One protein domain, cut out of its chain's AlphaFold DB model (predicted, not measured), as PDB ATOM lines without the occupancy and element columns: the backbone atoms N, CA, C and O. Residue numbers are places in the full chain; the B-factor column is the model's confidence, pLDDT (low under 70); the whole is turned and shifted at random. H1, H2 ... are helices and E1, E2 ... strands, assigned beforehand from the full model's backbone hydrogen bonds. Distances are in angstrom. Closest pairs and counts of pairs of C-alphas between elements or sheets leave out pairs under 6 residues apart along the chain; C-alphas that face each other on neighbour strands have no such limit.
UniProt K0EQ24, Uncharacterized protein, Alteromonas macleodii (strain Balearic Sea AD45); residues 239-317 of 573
ATOM      1  N   GLU A 239      56.227  51.996 -29.771       92.38
ATOM      2  CA  GLU A 239      56.407  51.979 -28.324       92.38
ATOM      3  C   GLU A 239      55.367  52.853 -27.613       92.38
ATOM      4  O   GLU A 239      54.764  52.418 -26.631       92.38
ATOM      5  N   GLU A 240      55.109  54.066 -28.119       90.50
ATOM      6  CA  GLU A 240      54.053  54.944 -27.594       90.50
ATOM      7  C   GLU A 240      52.668  54.302 -27.755       90.50
ATOM      8  O   GLU A 240      51.861  54.339 -26.826       90.50
ATOM      9  N   ALA A 241      52.388  53.679 -28.902       94.12
ATOM     10  CA  ALA A 241      51.114  53.017 -29.168       94.12
ATOM     11  C   ALA A 241      50.869  51.796 -28.274       94.12
ATOM     12  O   ALA A 241      49.771  51.638 -27.734       94.12
ATOM     13  N   ASP A 242      51.881  50.948 -28.091       95.50
ATOM     14  CA  ASP A 242      51.819  49.796 -27.192       95.50
ATOM     15  C   ASP A 242      51.634  50.251 -25.745       95.50
ATOM     16  O   ASP A 242      50.848  49.665 -24.990       95.50
ATOM     17  N   LEU A 243      52.300  51.346 -25.366       91.00
ATOM     18  CA  LEU A 243      52.119  51.966 -24.065       91.00
ATOM     19  C   LEU A 243      50.678  52.451 -23.900       91.00
ATOM     20  O   LEU A 243      50.023  52.006 -22.959       91.00
ATOM     21  N   TRP A 244      50.146  53.249 -24.832       90.94
ATOM     22  CA  TRP A 244      48.741  53.674 -24.836       90.94
ATOM     23  C   TRP A 244      47.790  52.492 -24.693       90.94
ATOM     24  O   TRP A 244      46.959  52.485 -23.784       90.94
ATOM     25  N   ALA A 245      47.938  51.471 -25.538       94.69
ATOM     26  CA  ALA A 245      47.096  50.286 -25.516       94.69
ATOM     27  C   ALA A 245      47.181  49.542 -24.179       94.69
ATOM     28  O   ALA A 245      46.158  49.075 -23.680       94.69
ATOM     29  N   SER A 246      48.361  49.459 -23.556       92.50
ATOM     30  CA  SER A 246      48.551  48.825 -22.241       92.50
ATOM     31  C   SER A 246      47.847  49.569 -21.101       92.50
ATOM     32  O   SER A 246      47.454  48.945 -20.114       92.50
ATOM     33  N   LYS A 247      47.653  50.886 -21.244       87.94
ATOM     34  CA  LYS A 247      47.034  51.743 -20.225       87.94
ATOM     35  C   LYS A 247      45.510  51.763 -20.260       87.94
ATOM     36  O   LYS A 247      44.889  52.260 -19.322       87.94
ATOM     37  N   GLN A 248      44.904  51.190 -21.295       89.88
ATOM     38  CA  GLN A 248      43.449  51.125 -21.412       89.88
ATOM     39  C   GLN A 248      42.851  50.089 -20.450       89.88
ATOM     40  O   GLN A 248      43.415  49.006 -20.236       89.88
ATOM     41  N   GLU A 249      41.699  50.423 -19.861       89.44
ATOM     42  CA  GLU A 249      41.034  49.578 -18.867       89.44
ATOM     43  C   GLU A 249      40.297  48.434 -19.569       89.44
ATOM     44  O   GLU A 249      39.346  48.651 -20.317       89.44
ATOM     45  N   ILE A 250      40.670  47.194 -19.259       94.00
ATOM     46  CA  ILE A 250      39.956  46.000 -19.713       94.00
ATOM     47  C   ILE A 250      39.505  45.231 -18.476       94.00
ATOM     48  O   ILE A 250      40.314  44.748 -17.685       94.00
ATOM     49  N   SER A 251      38.191  45.129 -18.279       92.06
ATOM     50  CA  SER A 251      37.649  44.408 -17.123       92.06
ATOM     51  C   SER A 251      37.976  42.911 -17.187       92.06
ATOM     52  O   SER A 251      37.955  42.303 -18.255       92.06
ATOM     53  N   ALA A 252      38.189  42.267 -16.033       90.88
ATOM     54  CA  ALA A 252      38.477  40.828 -15.977       90.88
ATOM     55  C   ALA A 252      37.381  39.965 -16.639       90.88
ATOM     56  O   ALA A 252      37.667  38.926 -17.235       90.88
ATOM     57  N   SER A 253      36.120  40.404 -16.566       91.44
ATOM     58  CA  SER A 253      35.004  39.761 -17.263       91.44
ATOM     59  C   SER A 253      35.100  39.913 -18.781       91.44
ATOM     60  O   SER A 253      34.824  38.950 -19.494       91.44
ATOM     61  N   ALA A 254      35.533  41.077 -19.277       93.62
ATOM     62  CA  ALA A 254      35.779  41.282 -20.700       93.62
ATOM     63  C   ALA A 254      36.933  40.397 -21.192       93.62
ATOM     64  O   ALA A 254      36.760  39.679 -22.173       93.62
ATOM     65  N   VAL A 255      38.052  40.331 -20.457       94.44
ATOM     66  CA  VAL A 255      39.180  39.426 -20.771       94.44
ATOM     67  C   VAL A 255      38.711  37.975 -20.906       94.44
ATOM     68  O   VAL A 255      39.031  37.291 -21.881       94.44
ATOM     69  N   ALA A 256      37.909  37.497 -19.950       92.25
ATOM     70  CA  ALA A 256      37.384  36.136 -19.978       92.25
ATOM     71  C   ALA A 256      36.484  35.871 -21.197       92.25
ATOM     72  O   ALA A 256      36.530  34.773 -21.760       92.25
ATOM     73  N   ARG A 257      35.685  36.863 -21.607       90.38
ATOM     74  CA  ARG A 257      34.803  36.778 -22.774       90.38
ATOM     75  C   ARG A 257      35.587  36.761 -24.086       90.38
ATOM     76  O   ARG A 257      35.383  35.849 -24.877       90.38
ATOM     77  N   MET A 258      36.507  37.701 -24.268       92.88
ATOM     78  CA  MET A 258      37.378  37.828 -25.447       92.88
ATOM     79  C   MET A 258      38.178  36.552 -25.722       92.88
ATOM     80  O   MET A 258      38.239  36.045 -26.840       92.88
ATOM     81  N   ARG A 259      38.702  35.933 -24.658       90.56
ATOM     82  CA  ARG A 259      39.364  34.628 -24.762       90.56
ATOM     83  C   ARG A 259      38.431  33.532 -25.289       90.56
ATOM     84  O   ARG A 259      38.889  32.628 -25.976       90.56
ATOM     85  N   LYS A 260      37.137  33.579 -24.954       88.19
ATOM     86  CA  LYS A 260      36.142  32.596 -25.412       88.19
ATOM     87  C   LYS A 260      35.729  32.822 -26.871       88.19
ATOM     88  O   LYS A 260      35.413  31.842 -27.537       88.19
ATOM     89  N   SER A 261      35.726  34.065 -27.353       84.88
ATOM     90  CA  SER A 261      35.414  34.406 -28.749       84.88
ATOM     91  C   SER A 261      36.601  34.252 -29.706       84.88
ATOM     92  O   SER A 261      36.426  34.431 -30.903       84.88
ATOM     93  N   GLY A 262      37.790  33.886 -29.209       90.25
ATOM     94  CA  GLY A 262      38.978  33.674 -30.041       90.25
ATOM     95  C   GLY A 262      39.783  34.940 -30.340       90.25
ATOM     96  O   GLY A 262      40.624  34.906 -31.227       90.25
ATOM     97  N   TYR A 263      39.568  36.026 -29.591       94.69
ATOM     98  CA  TYR A 263      40.282  37.294 -29.761       94.69
ATOM     99  C   TYR A 263      40.920  37.719 -28.427       94.69
ATOM    100  O   TYR A 263      40.354  38.534 -27.708       94.69
ATOM    101  N   PRO A 264      42.031  37.092 -27.992       95.12
ATOM    102  CA  PRO A 264      42.580  37.265 -26.644       95.12
ATOM    103  C   PRO A 264      43.101  38.689 -26.385       95.12
ATOM    104  O   PRO A 264      43.479  39.402 -27.309       95.12
ATOM    105  N   GLU A 265      43.203  39.082 -25.108       96.12
ATOM    106  CA  GLU A 265      43.626  40.435 -24.688       96.12
ATOM    107  C   GLU A 265      44.922  40.919 -25.359       96.12
ATOM    108  O   GLU A 265      45.023  42.088 -25.717       96.12
ATOM    109  N   SER A 266      45.901  40.033 -25.563       96.44
ATOM    110  CA  SER A 266      47.155  40.369 -26.244       96.44
ATOM    111  C   SER A 266      46.940  40.839 -27.682       96.44
ATOM    112  O   SER A 266      47.599  41.775 -28.123       96.44
ATOM    113  N   GLU A 267      46.014  40.210 -28.409       97.19
ATOM    114  CA  GLU A 267      45.665  40.615 -29.771       97.19
ATOM    115  C   GLU A 267      44.853  41.902 -29.768       97.19
ATOM    116  O   GLU A 267      45.165  42.808 -30.533       97.19
ATOM    117  N   VAL A 268      43.904  42.039 -28.836       97.31
ATOM    118  CA  VAL A 268      43.148  43.285 -28.663       97.31
ATOM    119  C   VAL A 268      44.083  44.462 -28.422       97.31
ATOM    120  O   VAL A 268      43.955  45.480 -29.088       97.31
ATOM    121  N   ARG A 269      45.064  44.334 -27.521       97.88
ATOM    122  CA  ARG A 269      46.022  45.414 -27.245       97.88
ATOM    123  C   ARG A 269      46.912  45.727 -28.448       97.88
ATOM    124  O   ARG A 269      47.117  46.901 -28.733       97.88
ATOM    125  N   ARG A 270      47.385  44.717 -29.185       98.12
ATOM    126  CA  ARG A 270      48.142  44.919 -30.435       98.12
ATOM    127  C   ARG A 270      47.318  45.687 -31.472       98.12
ATOM    128  O   ARG A 270      47.812  46.606 -32.126       98.12
ATOM    129  N   ASP A 271      46.049  45.332 -31.611       98.19
ATOM    130  CA  ASP A 271      45.166  45.942 -32.597       98.19
ATOM    131  C   ASP A 271      44.726  47.351 -32.145       98.19
ATOM    132  O   ASP A 271      44.651  48.258 -32.973       98.19
ATOM    133  N   MET A 272      44.561  47.593 -30.836       97.75
ATOM    134  CA  MET A 272      44.411  48.940 -30.264       97.75
ATOM    135  C   MET A 272      45.648  49.805 -30.517       97.75
ATOM    136  O   MET A 272      45.500  50.954 -30.921       97.75
ATOM    137  N   ALA A 273      46.861  49.277 -30.321       97.62
ATOM    138  CA  ALA A 273      48.101  49.996 -30.619       97.62
ATOM    139  C   ALA A 273      48.159  50.380 -32.104       97.62
ATOM    140  O   ALA A 273      48.419  51.529 -32.457       97.62
ATOM    141  N   THR A 274      47.798  49.447 -32.982       98.06
ATOM    142  CA  THR A 274      47.678  49.718 -34.418       98.06
ATOM    143  C   THR A 274      46.681  50.846 -34.698       98.06
ATOM    144  O   THR A 274      46.991  51.773 -35.444       98.06
ATOM    145  N   TYR A 275      45.508  50.816 -34.059       97.56
ATOM    146  CA  TYR A 275      44.514  51.880 -34.168       97.56
ATOM    147  C   TYR A 275      45.074  53.232 -33.703       97.56
ATOM    148  O   TYR A 275      44.961  54.220 -34.426       97.56
ATOM    149  N   TYR A 276      45.748  53.285 -32.547       95.44
ATOM    150  CA  TYR A 276      46.384  54.503 -32.035       95.44
ATOM    151  C   TYR A 276      47.395  55.101 -33.013       95.44
ATOM    152  O   TYR A 276      47.426  56.322 -33.166       95.44
ATOM    153  N   ARG A 277      48.171  54.269 -33.716       95.44
ATOM    154  CA  ARG A 277      49.077  54.747 -34.771       95.44
ATOM    155  C   ARG A 277      48.309  55.335 -35.949       95.44
ATOM    156  O   ARG A 277      48.631  56.445 -36.369       95.44
ATOM    157  N   LEU A 278      47.271  54.649 -36.433       96.00
ATOM    158  CA  LEU A 278      46.448  55.130 -37.551       96.00
ATOM    159  C   LEU A 278      45.826  56.499 -37.261       96.00
ATOM    160  O   LEU A 278      45.796  57.360 -38.131       96.00
ATOM    161  N   ILE A 279      45.356  56.733 -36.034       92.38
ATOM    162  CA  ILE A 279      44.691  57.992 -35.676       92.38
ATOM    163  C   ILE A 279      45.606  59.012 -34.989       92.38
ATOM    164  O   ILE A 279      45.085  59.993 -34.457       92.38
ATOM    165  N   SER A 280      46.926  58.802 -34.968       87.94
ATOM    166  CA  SER A 280      47.892  59.678 -34.283       87.94
ATOM    167  C   SER A 280      47.538  59.956 -32.809       87.94
ATOM    168  O   SER A 280      47.600  61.089 -32.337       87.94
ATOM    169  N   GLY A 281      47.102  58.927 -32.076       83.62
ATOM    170  CA  GLY A 281      46.871  59.006 -30.627       83.62
ATOM    171  C   GLY A 281      45.628  59.793 -30.195       83.62
ATOM    172  O   GLY A 281      45.480  60.077 -29.016       83.62
ATOM    173  N   ARG A 282      44.712  60.150 -31.106       84.19
ATOM    174  CA  ARG A 282      43.538  61.014 -30.827       84.19
ATOM    175  C   ARG A 282      42.421  60.401 -29.962       84.19
ATOM    176  O   ARG A 282      41.332  60.966 -29.900       84.19
ATOM    177  N   LEU A 283      42.662  59.268 -29.307       84.94
ATOM    178  CA  LEU A 283      41.737  58.697 -28.331       84.94
ATOM    179  C   LEU A 283      42.384  58.688 -26.950       84.94
ATOM    180  O   LEU A 283      43.476  58.167 -26.767       84.94
ATOM    181  N   ASP A 284      41.669  59.216 -25.969       74.88
ATOM    182  CA  ASP A 284      42.202  59.371 -24.620       74.88
ATOM    183  C   ASP A 284      42.088  58.065 -23.819       74.88
ATOM    184  O   ASP A 284      43.051  57.326 -23.621       74.88
ATOM    185  N   ASN A 285      40.873  57.787 -23.347       80.88
ATOM    186  CA  ASN A 285      40.556  56.653 -22.495       80.88
ATOM    187  C   ASN A 285      39.608  55.729 -23.241       80.88
ATOM    188  O   ASN A 285      38.602  56.174 -23.785       80.88
ATOM    189  N   VAL A 286      39.893  54.439 -23.202       89.88
ATOM    190  CA  VAL A 286      39.045  53.382 -23.727       89.88
ATOM    191  C   VAL A 286      38.869  52.351 -22.631       89.88
ATOM    192  O   VAL A 286      39.831  51.856 -22.040       89.88
ATOM    193  N   ARG A 287      37.611  52.026 -22.347       91.69
ATOM    194  CA  ARG A 287      37.256  51.022 -21.353       91.69
ATOM    195  C   ARG A 287      36.513  49.865 -21.997       91.69
ATOM    196  O   ARG A 287      35.411  50.061 -22.488       91.69
ATOM    197  N   LEU A 288      37.050  48.651 -21.914       94.06
ATOM    198  CA  LEU A 288      36.390  47.444 -22.410       94.06
ATOM    199  C   LEU A 288      35.668  46.700 -21.277       94.06
ATOM    200  O   LEU A 288      36.272  46.223 -20.302       94.06
ATOM    201  N   VAL A 289      34.349  46.573 -21.416       92.56
ATOM    202  CA  VAL A 289      33.471  45.858 -20.476       92.56
ATOM    203  C   VAL A 289      32.587  44.859 -21.210       92.56
ATOM    204  O   VAL A 289      32.472  44.893 -22.423       92.56
ATOM    205  N   THR A 290      31.958  43.960 -20.459       90.56
ATOM    206  CA  THR A 290      30.883  43.095 -20.962       90.56
ATOM    207  C   THR A 290      29.675  43.281 -20.058       90.56
ATOM    208  O   THR A 290      29.818  43.243 -18.829       90.56
ATOM    209  N   THR A 291      28.501  43.510 -20.645       85.75
ATOM    210  CA  THR A 291      27.242  43.658 -19.895       85.75
ATOM    211  C   THR A 291      26.268  42.498 -20.112       85.75
ATOM    212  O   THR A 291      25.265  42.390 -19.404       85.75
ATOM    213  N   GLY A 292      26.588  41.581 -21.027       80.12
ATOM    214  CA  GLY A 292      25.705  40.518 -21.496       80.12
ATOM    215  C   GLY A 292      24.712  40.977 -22.571       80.12
ATOM    216  O   GLY A 292      23.695  40.312 -22.772       80.12
ATOM    217  N   SER A 293      24.971  42.103 -23.236       79.62
ATOM    218  CA  SER A 293      24.159  42.627 -24.328       79.62
ATOM    219  C   SER A 293      24.252  41.749 -25.590       79.62
ATOM    220  O   SER A 293      24.989  40.762 -25.661       79.62
ATOM    221  N   LYS A 294      23.407  42.046 -26.585       78.88
ATOM    222  CA  LYS A 294      23.301  41.245 -27.820       78.88
ATOM    223  C   LYS A 294      24.291  41.659 -28.912       78.88
ATOM    224  O   LYS A 294      24.379  40.956 -29.910       78.88
ATOM    225  N   ARG A 295      24.961  42.801 -28.764       80.25
ATOM    226  CA  ARG A 295      25.854  43.381 -29.771       80.25
ATOM    227  C   ARG A 295      26.894  44.257 -29.094       80.25
ATOM    228  O   ARG A 295      26.597  44.821 -28.042       80.25
ATOM    229  N   ALA A 296      28.040  44.423 -29.738       87.31
ATOM    230  CA  ALA A 296      28.996  45.420 -29.302       87.31
ATOM    231  C   ALA A 296      28.397  46.831 -29.430       87.31
ATOM    232  O   ALA A 296      27.485  47.061 -30.236       87.31
ATOM    233  N   SER A 297      28.821  47.741 -28.551       89.00
ATOM    234  CA  SER A 297      28.439  49.151 -28.652       89.00
ATOM    235  C   SER A 297      29.352  50.076 -27.858       89.00
ATOM    236  O   SER A 297      29.751  49.768 -26.731       89.00
ATOM    237  N   ALA A 298      29.599  51.254 -28.416       88.75
ATOM    238  CA  ALA A 298      30.257  52.361 -27.754       88.75
ATOM    239  C   ALA A 298      29.274  53.182 -26.901       88.75
ATOM    240  O   ALA A 298      28.191  53.590 -27.324       88.75
ATOM    241  N   ILE A 299      29.694  53.473 -25.677       85.06
ATOM    242  CA  ILE A 299      29.042  54.349 -24.710       85.06
ATOM    243  C   ILE A 299      29.934  55.584 -24.572       85.06
ATOM    244  O   ILE A 299      30.850  55.634 -23.746       85.06
ATOM    245  N   ILE A 300      29.641  56.582 -25.404       80.44
ATOM    246  CA  ILE A 300      30.452  57.790 -25.602       80.44
ATOM    247  C   ILE A 300      30.754  58.511 -24.278       80.44
ATOM    248  O   ILE A 300      31.909  58.781 -23.958       80.44
ATOM    249  N   ASN A 301      29.730  58.749 -23.451       69.75
ATOM    250  CA  ASN A 301      29.852  59.554 -22.226       69.75
ATOM    251  C   ASN A 301      30.882  59.013 -21.223       69.75
ATOM    252  O   ASN A 301      31.461  59.785 -20.451       69.75
ATOM    253  N   THR A 302      31.099  57.697 -21.220       70.69
ATOM    254  CA  THR A 302      32.034  57.004 -20.323       70.69
ATOM    255  C   THR A 302      33.219  56.393 -21.066       70.69
ATOM    256  O   THR A 302      33.944  55.596 -20.471       70.69
ATOM    257  N   ALA A 303      33.389  56.725 -22.351       84.50
ATOM    258  CA  ALA A 303      34.407  56.175 -23.243       84.50
ATOM    259  C   ALA A 303      34.538  54.643 -23.135       84.50
ATOM    260  O   ALA A 303      35.621  54.069 -23.017       84.50
ATOM    261  N   THR A 304      33.385  53.976 -23.049       87.69
ATOM    262  CA  THR A 304      33.294  52.544 -22.758       87.69
ATOM    263  C   THR A 304      32.815  51.802 -23.990       87.69
ATOM    264  O   THR A 304      31.859  52.232 -24.614       87.69
ATOM    265  N   ILE A 305      33.430  50.671 -24.306       93.19
ATOM    266  CA  ILE A 305      32.978  49.741 -25.334       93.19
ATOM    267  C   ILE A 305      32.471  48.494 -24.617       93.19
ATOM    268  O   ILE A 305      33.201  47.849 -23.855       93.19
ATOM    269  N   ASP A 306      31.200  48.179 -24.838       92.38
ATOM    270  CA  ASP A 306      30.639  46.885 -24.485       92.38
ATOM    271  C   ASP A 306      31.011  45.884 -25.582       92.38
ATOM    272  O   ASP A 306      30.623  46.065 -26.731       92.38
ATOM    273  N   ILE A 307      31.794  44.862 -25.246       90.81
ATOM    274  CA  ILE A 307      32.409  43.923 -26.202       90.81
ATOM    275  C   ILE A 307      31.561  42.662 -26.436       90.81
ATOM    276  O   ILE A 307      32.075  41.568 -26.686       90.81
ATOM    277  N   ASP A 308      30.254  42.757 -26.225       82.31
ATOM    278  CA  ASP A 308      29.381  41.603 -26.352       82.31
ATOM    279  C   ASP A 308      29.178  41.168 -27.816       82.31
ATOM    280  O   ASP A 308      29.351  41.939 -28.752       82.31
ATOM    281  N   HIS A 309      28.780  39.904 -28.000       76.50
ATOM    282  CA  HIS A 309      28.707  39.187 -29.287       76.50
ATOM    283  C   HIS A 309      30.076  38.870 -29.938       76.50
ATOM    284  O   HIS A 309      31.042  38.653 -29.202       76.50
ATOM    285  N   ASP A 310      30.112  38.702 -31.265       75.12
ATOM    286  CA  ASP A 310      31.277  38.310 -32.073       75.12
ATOM    287  C   ASP A 310      32.260  39.484 -32.188       75.12
ATOM    288  O   ASP A 310      32.351  40.162 -33.205       75.12
ATOM    289  N   PHE A 311      32.948  39.769 -31.081       89.88
ATOM    290  CA  PHE A 311      33.910  40.860 -30.983       89.88
ATOM    291  C   PHE A 311      35.255  40.455 -31.590       89.88
ATOM    292  O   PHE A 311      35.933  39.560 -31.075       89.88
ATOM    293  N   ASP A 312      35.634  41.141 -32.663       92.62
ATOM    294  CA  ASP A 312      36.861  40.947 -33.430       92.62
ATOM    295  C   ASP A 312      37.579  42.286 -33.690       92.62
ATOM    296  O   ASP A 312      37.164  43.349 -33.215       92.62
ATOM    297  N   ARG A 313      38.676  42.249 -34.455       96.31
ATOM    298  CA  ARG A 313      39.452  43.443 -34.820       96.31
ATOM    299  C   ARG A 313      38.610  44.507 -35.522       96.31
ATOM    300  O   ARG A 313      38.737  45.692 -35.214       96.31
ATOM    301  N   ARG A 314      37.755  44.100 -36.461       95.38
ATOM    302  CA  ARG A 314      36.894  45.018 -37.215       95.38
ATOM    303  C   ARG A 314      35.911  45.725 -36.286       95.38
ATOM    304  O   ARG A 314      35.789  46.946 -36.341       95.38
ATOM    305  N   THR A 315      35.269  44.967 -35.402       94.00
ATOM    306  CA  THR A 315      34.334  45.485 -34.399       94.00
ATOM    307  C   THR A 315      35.043  46.422 -33.427       94.00
ATOM    308  O   THR A 315      34.550  47.512 -33.165       94.00
ATOM    309  N   LEU A 316      36.245  46.073 -32.953       96.56
ATOM    310  CA  LEU A 316      37.059  46.970 -32.129       96.56
ATOM    311  C   LEU A 316      37.288  48.322 -32.827       96.56
ATOM    312  O   LEU A 316      37.075  49.365 -32.214       96.56
ATOM    313  N   PHE A 317      37.688  48.312 -34.102       97.69
ATOM    314  CA  PHE A 317      37.947  49.539 -34.862       97.69
ATOM    315  C   PHE A 317      36.667  50.351 -35.072       97.69
ATOM    316  O   PHE A 317      36.719  51.577 -35.004       97.69
TER     317      PHE A 317
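What this domain is: This is residues 239 to 317 of the 573 residues of an uncharacterized protein of Alteromonas macleodii (strain Balearic Sea AD45) (UniProt K0EQ24). Two helices, H1 and H3, cross at a steep angle, and a small three-stranded sheet of E1, E3 and E2 lies to one side of them. H2 makes a corner with the first residue of H3 and grazes the sheet, the short helix H4 packs on H3 and grazes the sheet too, and residues 249 to 250, between H1 and H2, pair with the edge strand E1. The printed part has 79 residues, with four named helices and three named strands in the order H1 H2 H3 E1 E2 E3 H4; the sheet's order is E1 E3 E2, mixed, and the class is mostly helix. It is compact, with a radius of gyration of the C-alphas of 11.6 A, and spans 32 by 27 by 21 A.

Where its parts are: H1 is residues 239 to 247, 12.4 A long from its first C-alpha at (56.407, 51.979, -28.324). H2, residues 252 to 261, is 14.6 A long. H3, residues 265 to 278, is the longest helix at 19.7 A and begins with C-alpha 265 at (43.626, 40.435, -24.688). E1 is residues 287 to 289, 6.5 A; E2 is residues 297 to 299, 6.6 A; E3 is residues 304 to 306, 6.5 A. H4, residues 313 to 317, is 6.3 A long and ends with C-alpha 317 at (37.947, 49.539, -34.862).

How they stand to each other: H3 is the hub, touching the three other helices. H1 and H3 touch at a steep tilt of 52 degrees, opposite ways, the closest C-alphas being those of Ala 241 and Ala 273, 4.5 A apart. H2 and H3 only just touch, with 3 pairs of C-alphas within 8 A, and only at the corner by their link; residue 265 alone of H3 takes part, the closest C-alphas are those of Val 255 and Glu 265 at 6.0 A, and the lines are about perpendicular at 88 degrees. H3 and H4 touch, with C-alphas of Asp 271 and Arg 313 closest at 6.6 A. H2 only grazes the sheet, with its residues 252 to 257, and H4 only grazes it, with residues 315 to 316; H1 and H3 are not on it. E1 and E3 are parallel at 26 degrees, with N 305 and O 287 at 2.8 A, within hydrogen-bond range. E2 and E3 form an antiparallel hairpin at 153 degrees, with N 299 and O 304 at 2.7 A, also within that range. Residues 249 to 250 pair, parallel, with residues 287 to 288 of E1. In H1, H2, H3 and H4 every O i to N i+4 pair is within hydrogen-bond range.

The domain as a whole: The two C-alphas farthest apart are those of Glu 239 and Lys 294, at 34.8 A. The printed part has no cut, and no link is long: H1 to H2, H2 to H3 and E2 to E3 are tight, the other three short. Mean pLDDT of the printed part is 90.0, and residue 301 alone is under 70.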